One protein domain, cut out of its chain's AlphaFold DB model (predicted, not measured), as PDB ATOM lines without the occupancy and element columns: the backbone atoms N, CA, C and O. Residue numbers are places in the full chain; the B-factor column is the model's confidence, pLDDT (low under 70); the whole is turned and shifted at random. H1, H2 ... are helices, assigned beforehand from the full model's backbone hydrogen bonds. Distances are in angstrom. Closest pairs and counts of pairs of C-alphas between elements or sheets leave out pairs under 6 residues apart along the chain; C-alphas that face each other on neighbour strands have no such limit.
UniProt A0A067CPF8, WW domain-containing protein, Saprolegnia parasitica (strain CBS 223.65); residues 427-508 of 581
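AT A GLANCE: This is residues 427 to 508 of the 581 residues of the protein "WW domain-containing protein" of Saprolegnia parasitica (strain CBS 223.65) (UniProt A0A067CPF8). One long helix, H1, makes the long axis; H2 folds back across one side of it as a helical hairpin, and on another side H3 and the short H4 make a V, with H3 crossing H1 and H4 packing on H1 nearer its beginning. The 82 printed residues hold four named helices, in the order H1, H2, H3, H4, and no named strand; the class is all helix. The whole is compact, with a radius of gyration of the C-alphas of 12.4 A, and elongated, spanning 38 by 24 by 21 A.

HOW THE PARTS SIT: Start with H1, residues 428 to 450, the hub, which touches the three other helices and has a kink of 28 degrees near residue 435. H2, residues 458 to 473, touches it at a steep tilt of 39 degrees, opposite ways, and the two form a hairpin; look at the C-alphas of His 437 and Val 469, their closest, 5.7 A apart. H3, residues 479 to 493, is about perpendicular to H1, at 85 degrees; residues 440 to 447 of H1 alone touch it, closest at C-alphas 444 and 485, 5.2 A. H4, residues 495 to 502, touches residues 432 to 440 of H1 alone, opposite ways at a steep tilt of 59 degrees, closest at C-alphas 436 and 501, 5.3 A. H3 and H4 touch at a steep tilt of 49 degrees, opposite ways, closest at C-alphas 490 and 498, 5.6 A. H2 and H3 are near each other, closest 8.1 A; H2 and H4 are apart. In H1, H2, H3 and H4 every O i to N i+4 pair is within hydrogen-bond range.

IN THESE COORDINATES: Find C-alpha 428 at (-21.175, -9.164, 26.156); from there H1 runs 31.9 A to residue 450. H2 covers 22.4 A, H3 21.0 A and H4 10.3 A, ending at C-alpha 502, (-16.831, -17.843, 15.048).

THE WHOLE: The C-alphas of Asn 427 and Val 454, 39.5 A apart, are the two farthest apart. The printed part has no cut and no long link. Confidence is low, pLDDT under 70, at residues 453 to 457 and 505 to 508.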
ATOM      1  N   ASN A 427     -21.350 -11.165  30.659       89.75
ATOM      2  CA  ASN A 427     -20.626 -10.239  29.800       89.75
ATOM      3  C   ASN A 427     -21.224 -10.204  28.376       89.75
ATOM      4  O   ASN A 427     -22.136 -10.957  28.044       89.75
ATOM      5  N   ALA A 428     -20.704  -9.307  27.533       88.19
ATOM      6  CA  ALA A 428     -21.175  -9.164  26.156       88.19
ATOM      7  C   ALA A 428     -20.886 -10.398  25.285       88.19
ATOM      8  O   ALA A 428     -21.665 -10.671  24.379       88.19
ATOM      9  N   ALA A 429     -19.805 -11.140  25.548       90.06
ATOM     10  CA  ALA A 429     -19.452 -12.330  24.781       90.06
ATOM     11  C   ALA A 429     -20.517 -13.427  24.917       90.06
ATOM     12  O   ALA A 429     -20.843 -14.052  23.917       90.06
ATOM     13  N   ASP A 430     -21.132 -13.589  26.093       91.50
ATOM     14  CA  ASP A 430     -22.209 -14.571  26.292       91.50
ATOM     15  C   ASP A 430     -23.451 -14.232  25.440       91.50
ATOM     16  O   ASP A 430     -24.049 -15.105  24.811       91.50
ATOM     17  N   ALA A 431     -23.821 -12.948  25.362       91.88
ATOM     18  CA  ALA A 431     -24.920 -12.492  24.507       91.88
ATOM     19  C   ALA A 431     -24.572 -12.623  23.011       91.88
ATOM     20  O   ALA A 431     -25.413 -12.991  22.182       91.88
ATOM     21  N   TRP A 432     -23.313 -12.345  22.654       91.94
ATOM     22  CA  TRP A 432     -22.801 -12.536  21.299       91.94
ATOM     23  C   TRP A 432     -22.724 -14.002  20.897       91.94
ATOM     24  O   TRP A 432     -22.997 -14.290  19.742       91.94
ATOM     25  N   LEU A 433     -22.435 -14.923  21.814       93.00
ATOM     26  CA  LEU A 433     -22.390 -16.358  21.544       93.00
ATOM     27  C   LEU A 433     -23.738 -16.867  21.026       93.00
ATOM     28  O   LEU A 433     -23.812 -17.481  19.962       93.00
ATOM     29  N   VAL A 434     -24.818 -16.540  21.740       93.38
ATOM     30  CA  VAL A 434     -26.184 -16.897  21.328       93.38
ATOM     31  C   VAL A 434     -26.512 -16.268  19.975       93.38
ATOM     32  O   VAL A 434     -26.971 -16.951  19.062       93.38
ATOM     33  N   THR A 435     -26.205 -14.981  19.817       93.88
ATOM     34  CA  THR A 435     -26.438 -14.248  18.564       93.88
ATOM     35  C   THR A 435     -25.657 -14.865  17.398       93.88
ATOM     36  O   THR A 435     -26.208 -15.036  16.315       93.88
ATOM     37  N   ALA A 436     -24.395 -15.237  17.609       93.69
ATOM     38  CA  ALA A 436     -23.506 -15.788  16.595       93.69
ATOM     39  C   ALA A 436     -23.967 -17.169  16.126       93.69
ATOM     40  O   ALA A 436     -23.998 -17.407  14.923       93.69
ATOM     41  N   HIS A 437     -24.373 -18.057  17.039       93.75
ATOM     42  CA  HIS A 437     -24.902 -19.373  16.670       93.75
ATOM     43  C   HIS A 437     -26.158 -19.262  15.797       93.75
ATOM     44  O   HIS A 437     -26.220 -19.881  14.734       93.75
ATOM     45  N   ASN A 438     -27.122 -18.430  16.205       93.88
ATOM     46  CA  ASN A 438     -28.349 -18.198  15.437       93.88
ATOM     47  C   ASN A 438     -28.047 -17.547  14.076       93.88
ATOM     48  O   ASN A 438     -28.564 -17.977  13.047       93.88
ATOM     49  N   LEU A 439     -27.157 -16.552  14.048       93.62
ATOM     50  CA  LEU A 439     -26.800 -15.838  12.825       93.62
ATOM     51  C   LEU A 439     -26.054 -16.727  11.822       93.62
ATOM     52  O   LEU A 439     -26.350 -16.682  10.632       93.62
ATOM     53  N   MET A 440     -25.092 -17.531  12.281       93.25
ATOM     54  CA  MET A 440     -24.342 -18.450  11.422       93.25
ATOM     55  C   MET A 440     -25.260 -19.477  10.759       93.25
ATOM     56  O   MET A 440     -25.154 -19.687   9.550       93.25
ATOM     57  N   ALA A 441     -26.181 -20.064  11.528       92.19
ATOM     58  CA  ALA A 441     -27.178 -20.987  10.999       92.19
ATOM     59  C   ALA A 441     -28.082 -20.300   9.962       92.19
ATOM     60  O   ALA A 441     -28.217 -20.796   8.846       92.19
ATOM     61  N   ALA A 442     -28.618 -19.117  10.280       91.62
ATOM     62  CA  ALA A 442     -29.491 -18.368   9.374       91.62
ATOM     63  C   ALA A 442     -28.792 -17.972   8.059       91.62
ATOM     64  O   ALA A 442     -29.351 -18.150   6.978       91.62
ATOM     65  N   ILE A 443     -27.545 -17.485   8.125       92.06
ATOM     66  CA  ILE A 443     -26.758 -17.133   6.931       92.06
ATOM     67  C   ILE A 443     -26.476 -18.372   6.078       92.06
ATOM     68  O   ILE A 443     -26.546 -18.295   4.852       92.06
ATOM     69  N   HIS A 444     -26.136 -19.503   6.701       91.25
ATOM     70  CA  HIS A 444     -25.865 -20.736   5.968       91.25
ATOM     71  C   HIS A 444     -27.102 -21.224   5.214       91.25
ATOM     72  O   HIS A 444     -27.006 -21.492   4.018       91.25
ATOM     73  N   LEU A 445     -28.264 -21.237   5.868       89.00
ATOM     74  CA  LEU A 445     -29.526 -21.627   5.244       89.00
ATOM     75  C   LEU A 445     -29.921 -20.706   4.090       89.00
ATOM     76  O   LEU A 445     -30.252 -21.184   3.007       89.00
ATOM     77  N   LYS A 446     -29.792 -19.386   4.269       87.31
ATOM     78  CA  LYS A 446     -30.005 -18.430   3.175       87.31
ATOM     79  C   LYS A 446     -29.042 -18.664   2.011       87.31
ATOM     80  O   LYS A 446     -29.401 -18.507   0.849       87.31
ATOM     81  N   GLN A 447     -27.805 -19.054   2.298       89.31
ATOM     82  CA  GLN A 447     -26.844 -19.372   1.250       89.31
ATOM     83  C   GLN A 447     -27.219 -20.651   0.485       89.31
ATOM     84  O   GLN A 447     -27.021 -20.688  -0.727       89.31
ATOM     85  N   MET A 448     -27.769 -21.665   1.159       86.00
ATOM     86  CA  MET A 448     -28.257 -22.890   0.512       86.00
ATOM     87  C   MET A 448     -29.445 -22.616  -0.417       86.00
ATOM     88  O   MET A 448     -29.480 -23.156  -1.522       86.00
ATOM     89  N   GLU A 449     -30.362 -21.733  -0.002       83.75
ATOM     90  CA  GLU A 449     -31.466 -21.239  -0.838       83.75
ATOM     91  C   GLU A 449     -30.929 -20.579  -2.119       83.75
ATOM     92  O   GLU A 449     -31.316 -20.956  -3.224       83.75
ATOM     93  N   LEU A 450     -29.967 -19.657  -1.984       84.12
ATOM     94  CA  LEU A 450     -29.352 -18.960  -3.121       84.12
ATOM     95  C   LEU A 450     -28.570 -19.888  -4.064       84.12
ATOM     96  O   LEU A 450     -28.515 -19.632  -5.264       84.12
ATOM     97  N   ASP A 451     -27.951 -20.946  -3.535       84.06
ATOM     98  CA  ASP A 451     -27.186 -21.914  -4.329       84.06
ATOM     99  C   ASP A 451     -28.088 -22.983  -4.991       84.06
ATOM    100  O   ASP A 451     -27.584 -23.867  -5.687       84.06
ATOM    101  N   GLY A 452     -29.414 -22.913  -4.802       76.44
ATOM    102  CA  GLY A 452     -30.382 -23.819  -5.425       76.44
ATOM    103  C   GLY A 452     -30.286 -25.267  -4.931       76.44
ATOM    104  O   GLY A 452     -30.777 -26.183  -5.595       76.44
ATOM    105  N   GLN A 453     -29.645 -25.498  -3.779       66.38
ATOM    106  CA  GLN A 453     -29.510 -26.823  -3.177       66.38
ATOM    107  C   GLN A 453     -30.815 -27.219  -2.474       66.38
ATOM    108  O   GLN A 453     -30.939 -27.091  -1.266       66.38
ATOM    109  N   VAL A 454     -31.768 -27.683  -3.288       55.25
ATOM    110  CA  VAL A 454     -33.003 -28.434  -2.988       55.25
ATOM    111  C   VAL A 454     -33.857 -27.963  -1.801       55.25
ATOM    112  O   VAL A 454     -33.516 -28.086  -0.629       55.25
ATOM    113  N   LEU A 455     -35.070 -27.564  -2.196       60.38
ATOM    114  CA  LEU A 455     -36.267 -27.306  -1.410       60.38
ATOM    115  C   LEU A 455     -36.538 -28.340  -0.318       60.38
ATOM    116  O   LEU A 455     -36.816 -29.513  -0.572       60.38
ATOM    117  N   LEU A 456     -36.636 -27.819   0.891       54.78
ATOM    118  CA  LEU A 456     -37.395 -28.401   1.972       54.78
ATOM    119  C   LEU A 456     -38.491 -27.386   2.298       54.78
ATOM    120  O   LEU A 456     -38.227 -26.185   2.329       54.78
ATOM    121  N   GLY A 457     -39.733 -27.853   2.469       67.44
ATOM    122  CA  GLY A 457     -40.821 -26.989   2.933       67.44
ATOM    123  C   GLY A 457     -40.433 -26.253   4.226       67.44
ATOM    124  O   GLY A 457     -39.456 -26.642   4.877       67.44
ATOM    125  N   PRO A 458     -41.182 -25.212   4.629       73.88
ATOM    126  CA  PRO A 458     -40.849 -24.377   5.789       73.88
ATOM    127  C   PRO A 458     -40.491 -25.192   7.047       73.88
ATOM    128  O   PRO A 458     -39.547 -24.847   7.757       73.88
ATOM    129  N   ASP A 459     -41.152 -26.335   7.253       80.00
ATOM    130  CA  ASP A 459     -40.920 -27.245   8.381       80.00
ATOM    131  C   ASP A 459     -39.526 -27.877   8.389       80.00
ATOM    132  O   ASP A 459     -38.880 -27.991   9.432       80.00
ATOM    133  N   ALA A 460     -39.030 -28.292   7.228       82.88
ATOM    134  CA  ALA A 460     -37.729 -28.933   7.147       82.88
ATOM    135  C   ALA A 460     -36.582 -27.905   7.100       82.88
ATOM    136  O   ALA A 460     -35.487 -28.196   7.583       82.88
ATOM    137  N   PHE A 461     -36.865 -26.669   6.678       84.12
ATOM    138  CA  PHE A 461     -35.991 -25.515   6.920       84.12
ATOM    139  C   PHE A 461     -35.854 -25.213   8.423       84.12
ATOM    140  O   PHE A 461     -34.744 -25.039   8.932       84.12
ATOM    141  N   ALA A 462     -36.970 -25.218   9.157       85.06
ATOM    142  CA  ALA A 462     -36.986 -25.006  10.604       85.06
ATOM    143  C   ALA A 462     -36.268 -26.137  11.370       85.06
ATOM    144  O   ALA A 462     -35.537 -25.880  12.337       85.06
ATOM    145  N   ALA A 463     -36.425 -27.388  10.924       87.38
ATOM    146  CA  ALA A 463     -35.721 -28.538  11.487       87.38
ATOM    147  C   ALA A 463     -34.200 -28.424  11.298       87.38
ATOM    148  O   ALA A 463     -33.445 -28.612  12.256       87.38
ATOM    149  N   GLU A 464     -33.751 -28.052  10.098       89.62
ATOM    150  CA  GLU A 464     -32.326 -27.893   9.800       89.62
ATOM    151  C   GLU A 464     -31.710 -26.710  10.557       89.62
ATOM    152  O   GLU A 464     -30.630 -26.838  11.138       89.62
ATOM    153  N   TYR A 465     -32.426 -25.587  10.663       90.12
ATOM    154  CA  TYR A 465     -32.025 -24.476  11.527       90.12
ATOM    155  C   TYR A 465     -31.794 -24.937  12.968       90.12
ATOM    156  O   TYR A 465     -30.751 -24.664  13.568       90.12
ATOM    157  N   THR A 466     -32.756 -25.679  13.518       90.75
ATOM    158  CA  THR A 466     -32.693 -26.174  14.896       90.75
ATOM    159  C   THR A 466     -31.530 -27.149  15.077       90.75
ATOM    160  O   THR A 466     -30.814 -27.059  16.080       90.75
ATOM    161  N   ARG A 467     -31.278 -28.024  14.093       93.06
ATOM    162  CA  ARG A 467     -30.119 -28.928  14.066       93.06
ATOM    163  C   ARG A 467     -28.806 -28.151  14.110       93.06
ATOM    164  O   ARG A 467     -27.956 -28.454  14.946       93.06
ATOM    165  N   LEU A 468     -28.650 -27.137  13.259       91.88
ATOM    166  CA  LEU A 468     -27.431 -26.327  13.180       91.88
ATOM    167  C   LEU A 468     -27.194 -25.528  14.462       91.88
ATOM    168  O   LEU A 468     -26.101 -25.587  15.019       91.88
ATOM    169  N   VAL A 469     -28.207 -24.826  14.975       92.00
ATOM    170  CA  VAL A 469     -28.073 -24.037  16.212       92.00
ATOM    171  C   VAL A 469     -27.763 -24.936  17.408       92.00
ATOM    172  O   VAL A 469     -26.878 -24.606  18.198       92.00
ATOM    173  N   THR A 470     -28.430 -26.088  17.524       92.25
ATOM    174  CA  THR A 470     -28.171 -27.060  18.601       92.25
ATOM    175  C   THR A 470     -26.787 -27.687  18.463       92.25
ATOM    176  O   THR A 470     -26.070 -27.829  19.450       92.25
ATOM    177  N   GLY A 471     -26.366 -28.021  17.243       90.06
ATOM    178  CA  GLY A 471     -25.030 -28.548  16.971       90.06
ATOM    179  C   GLY A 471     -23.925 -27.539  17.286       90.06
ATOM    180  O   GLY A 471     -22.888 -27.915  17.834       90.06
ATOM    181  N   LEU A 472     -24.146 -26.256  16.986       89.06
ATOM    182  CA  LEU A 472     -23.216 -25.172  17.307       89.06
ATOM    183  C   LEU A 472     -23.156 -24.907  18.816       89.06
ATOM    184  O   LEU A 472     -22.062 -24.760  19.355       89.06
ATOM    185  N   SER A 473     -24.302 -24.904  19.505       88.88
ATOM    186  CA  SER A 473     -24.374 -24.646  20.949       88.88
ATOM    187  C   SER A 473     -23.827 -25.789  21.805       88.88
ATOM    188  O   SER A 473     -23.215 -25.534  22.837       88.88
ATOM    189  N   THR A 474     -24.018 -27.039  21.378       88.69
ATOM    190  CA  THR A 474     -23.509 -28.240  22.070       88.69
ATOM    191  C   THR A 474     -22.139 -28.691  21.570       88.69
ATOM    192  O   THR A 474     -21.600 -29.675  22.069       88.69
ATOM    193  N   HIS A 475     -21.582 -28.003  20.569       84.50
ATOM    194  CA  HIS A 475     -20.340 -28.367  19.874       84.50
ATOM    195  C   HIS A 475     -20.337 -29.774  19.254       84.50
ATOM    196  O   HIS A 475     -19.277 -30.317  18.949       84.50
ATOM    197  N   SER A 476     -21.517 -30.349  19.022       89.12
ATOM    198  CA  SER A 476     -21.704 -31.678  18.428       89.12
ATOM    199  C   SER A 476     -21.768 -31.665  16.896       89.12
ATOM    200  O   SER A 476     -21.882 -32.720  16.273       89.12
ATOM    201  N   LEU A 477     -21.696 -30.482  16.274       89.50
ATOM    202  CA  LEU A 477     -21.775 -30.351  14.822       89.50
ATOM    203  C   LEU A 477     -20.550 -30.993  14.128       89.50
ATOM    204  O   LEU A 477     -19.418 -30.714  14.537       89.50
ATOM    205  N   PRO A 478     -20.732 -31.798  13.062       91.38
ATOM    206  CA  PRO A 478     -19.621 -32.354  12.287       91.38
ATOM    207  C   PRO A 478     -18.682 -31.271  11.732       91.38
ATOM    208  O   PRO A 478     -19.128 -30.198  11.325       91.38
ATOM    209  N   GLU A 479     -17.379 -31.561  11.631       89.12
ATOM    210  CA  GLU A 479     -16.393 -30.598  11.099       89.12
ATOM    211  C   GLU A 479     -16.686 -30.161   9.657       89.12
ATOM    212  O   GLU A 479     -16.440 -29.015   9.282       89.12
ATOM    213  N   VAL A 480     -17.268 -31.052   8.850       90.56
ATOM    214  CA  VAL A 480     -17.695 -30.735   7.479       90.56
ATOM    215  C   VAL A 480     -18.737 -29.612   7.484       90.56
ATOM    216  O   VAL A 480     -18.587 -28.633   6.749       90.56
ATOM    217  N   ASP A 481     -19.730 -29.713   8.365       89.81
ATOM    218  CA  ASP A 481     -20.810 -28.737   8.514       89.81
ATOM    219  C   ASP A 481     -20.275 -27.417   9.087       89.81
ATOM    220  O   ASP A 481     -20.602 -26.346   8.577       89.81
ATOM    221  N   LYS A 482     -19.374 -27.461  10.081       88.81
ATOM    222  CA  LYS A 482     -18.713 -26.254  10.619       88.81
ATOM    223  C   LYS A 482     -17.970 -25.479   9.526       88.81
ATOM    224  O   LYS A 482     -18.085 -24.252   9.434       88.81
ATOM    225  N   ILE A 483     -17.226 -26.184   8.670       90.31
ATOM    226  CA  ILE A 483     -16.507 -25.579   7.542       90.31
ATOM    227  C   ILE A 483     -17.492 -25.019   6.511       90.31
ATOM    228  O   ILE A 483     -17.256 -23.927   5.987       90.31
ATOM    229  N   ALA A 484     -18.582 -25.731   6.214       91.69
ATOM    230  CA  ALA A 484     -19.606 -25.281   5.274       91.69
ATOM    231  C   ALA A 484     -20.301 -23.998   5.760       91.69
ATOM    232  O   ALA A 484     -20.334 -23.007   5.026       91.69
ATOM    233  N   VAL A 485     -20.743 -23.969   7.019       92.56
ATOM    234  CA  VAL A 485     -21.344 -22.791   7.666       92.56
ATOM    235  C   VAL A 485     -20.390 -21.601   7.605       92.56
ATOM    236  O   VAL A 485     -20.762 -20.518   7.144       92.56
ATOM    237  N   ARG A 486     -19.119 -21.796   7.980       92.81
ATOM    238  CA  ARG A 486     -18.112 -20.730   7.912       92.81
ATOM    239  C   ARG A 486     -17.902 -20.228   6.484       92.81
ATOM    240  O   ARG A 486     -17.822 -19.017   6.280       92.81
ATOM    241  N   LYS A 487     -17.831 -21.120   5.491       93.12
ATOM    242  CA  LYS A 487     -17.693 -20.742   4.074       93.12
ATOM    243  C   LYS A 487     -18.867 -19.888   3.597       93.12
ATOM    244  O   LYS A 487     -18.621 -18.895   2.913       93.12
ATOM    245  N   SER A 488     -20.099 -20.211   3.992       93.62
ATOM    246  CA  SER A 488     -21.280 -19.402   3.658       93.62
ATOM    247  C   SER A 488     -21.175 -17.980   4.209       93.62
ATOM    248  O   SER A 488     -21.414 -17.016   3.483       93.62
ATOM    249  N   VAL A 489     -20.729 -17.823   5.459       92.75
ATOM    250  CA  VAL A 489     -20.530 -16.492   6.056       92.75
ATOM    251  C   VAL A 489     -19.417 -15.721   5.348       92.75
ATOM    252  O   VAL A 489     -19.587 -14.541   5.039       92.75
ATOM    253  N   VAL A 490     -18.282 -16.370   5.062       93.50
ATOM    254  CA  VAL A 490     -17.153 -15.743   4.353       93.50
ATOM    255  C   VAL A 490     -17.576 -15.263   2.965       93.50
ATOM    256  O   VAL A 490     -17.203 -14.155   2.584       93.50
ATOM    257  N   LYS A 491     -18.367 -16.063   2.239       92.50
ATOM    258  CA  LYS A 491     -18.863 -15.739   0.893       92.50
ATOM    259  C   LYS A 491     -19.668 -14.435   0.877       92.50
ATOM    260  O   LYS A 491     -19.492 -13.645  -0.041       92.50
ATOM    261  N   GLN A 492     -20.494 -14.195   1.898       89.12
ATOM    262  CA  GLN A 492     -21.400 -13.041   1.954       89.12
ATOM    263  C   GLN A 492     -20.806 -11.810   2.662       89.12
ATOM    264  O   GLN A 492     -20.981 -10.683   2.209       89.12
ATOM    265  N   TYR A 493     -20.078 -11.999   3.768       90.62
ATOM    266  CA  TYR A 493     -19.687 -10.899   4.673       90.62
ATOM    267  C   TYR A 493     -18.167 -10.777   4.901       90.62
ATOM    268  O   TYR A 493     -17.689  -9.867   5.606       90.62
ATOM    269  N   GLY A 494     -17.394 -11.669   4.274       91.44
ATOM    270  CA  GLY A 494     -15.936 -11.694   4.286       91.44
ATOM    271  C   GLY A 494     -15.312 -12.325   5.536       91.44
ATOM    272  O   GLY A 494     -15.945 -12.488   6.581       91.44
ATOM    273  N   TYR A 495     -14.016 -12.630   5.432       91.69
ATOM    274  CA  TYR A 495     -13.235 -13.337   6.459       91.69
ATOM    275  C   TYR A 495     -13.288 -12.690   7.842       91.69
ATOM    276  O   TYR A 495     -13.571 -13.369   8.818       91.69
ATOM    277  N   GLN A 496     -13.098 -11.371   7.929       90.38
ATOM    278  CA  GLN A 496     -13.063 -10.679   9.224       90.38
ATOM    279  C   GLN A 496     -14.356 -10.853  10.029       90.38
ATOM    280  O   GLN A 496     -14.311 -10.950  11.248       90.38
ATOM    281  N   PHE A 497     -15.512 -10.877   9.356       91.31
ATOM    282  CA  PHE A 497     -16.789 -11.052  10.046       91.31
ATOM    283  C   PHE A 497     -17.017 -12.506  10.445       91.31
ATOM    284  O   PHE A 497     -17.473 -12.761  11.554       91.31
ATOM    285  N   ALA A 498     -16.650 -13.445   9.570       91.19
ATOM    286  CA  ALA A 498     -16.711 -14.869   9.870       91.19
ATOM    287  C   ALA A 498     -15.828 -15.238  11.070       91.19
ATOM    288  O   ALA A 498     -16.280 -15.946  11.963       91.19
ATOM    289  N   ASP A 499     -14.602 -14.714  11.125       90.94
ATOM    290  CA  ASP A 499     -13.676 -14.938  12.237       90.94
ATOM    291  C   ASP A 499     -14.193 -14.309  13.532       90.94
ATOM    292  O   ASP A 499     -14.089 -14.913  14.596       90.94
ATOM    293  N   PHE A 500     -14.801 -13.123  13.439       90.88
ATOM    294  CA  PHE A 500     -15.420 -12.456  14.577       90.88
ATOM    295  C   PHE A 500     -16.562 -13.283  15.181       90.88
ATOM    296  O   PHE A 500     -16.543 -13.547  16.379       90.88
ATOM    297  N   ILE A 501     -17.537 -13.722  14.375       91.00
ATOM    298  CA  ILE A 501     -18.688 -14.474  14.901       91.00
ATOM    299  C   ILE A 501     -18.309 -15.899  15.326       91.00
ATOM    300  O   ILE A 501     -18.843 -16.396  16.314       91.00
ATOM    301  N   ALA A 502     -17.350 -16.535  14.647       88.50
ATOM    302  CA  ALA A 502     -16.831 -17.843  15.048       88.50
ATOM    303  C   ALA A 502     -15.988 -17.767  16.333       88.50
ATOM    304  O   ALA A 502     -15.930 -18.735  17.086       88.50
ATOM    305  N   GLY A 503     -15.363 -16.617  16.606       86.25
ATOM    306  CA  GLY A 503     -14.502 -16.398  17.768       86.25
ATOM    307  C   GLY A 503     -15.217 -16.396  19.121       86.25
ATOM    308  O   GLY A 503     -14.540 -16.418  20.146       86.25
ATOM    309  N   PHE A 504     -16.555 -16.376  19.149       83.94
ATOM    310  CA  PHE A 504     -17.318 -16.506  20.395       83.94
ATOM    311  C   PHE A 504     -17.467 -17.960  20.862       83.94
ATOM    312  O   PHE A 504     -17.709 -18.178  22.046       83.94
ATOM    313  N   GLY A 505     -17.295 -18.946  19.972       67.69
ATOM    314  CA  GLY A 505     -17.274 -20.359  20.355       67.69
ATOM    315  C   GLY A 505     -16.050 -20.711  21.216       67.69
ATOM    316  O   GLY A 505     -15.080 -19.949  21.254       67.69
ATOM    317  N   PRO A 506     -16.048 -21.863  21.914       58.53
ATOM    318  CA  PRO A 506     -14.866 -22.333  22.615       58.53
ATOM    319  C   PRO A 506     -13.723 -22.456  21.613       58.53
ATOM    320  O   PRO A 506     -13.830 -23.123  20.583       58.53
ATOM    321  N   SER A 507     -12.630 -21.759  21.906       47.78
ATOM    322  CA  SER A 507     -11.425 -21.844  21.102       47.78
ATOM    323  C   SER A 507     -10.867 -23.256  21.235       47.78
ATOM    324  O   SER A 507     -10.182 -23.556  22.214       47.78
ATOM    325  N   ASP A 508     -11.086 -24.100  20.228       39.84
ATOM    326  CA  ASP A 508     -10.223 -25.253  20.002       39.84
ATOM    327  C   ASP A 508      -8.814 -24.706  19.760       39.84
ATOM    328  O   ASP A 508      -8.442 -24.242  18.682       39.84
TER     329      ASP A 508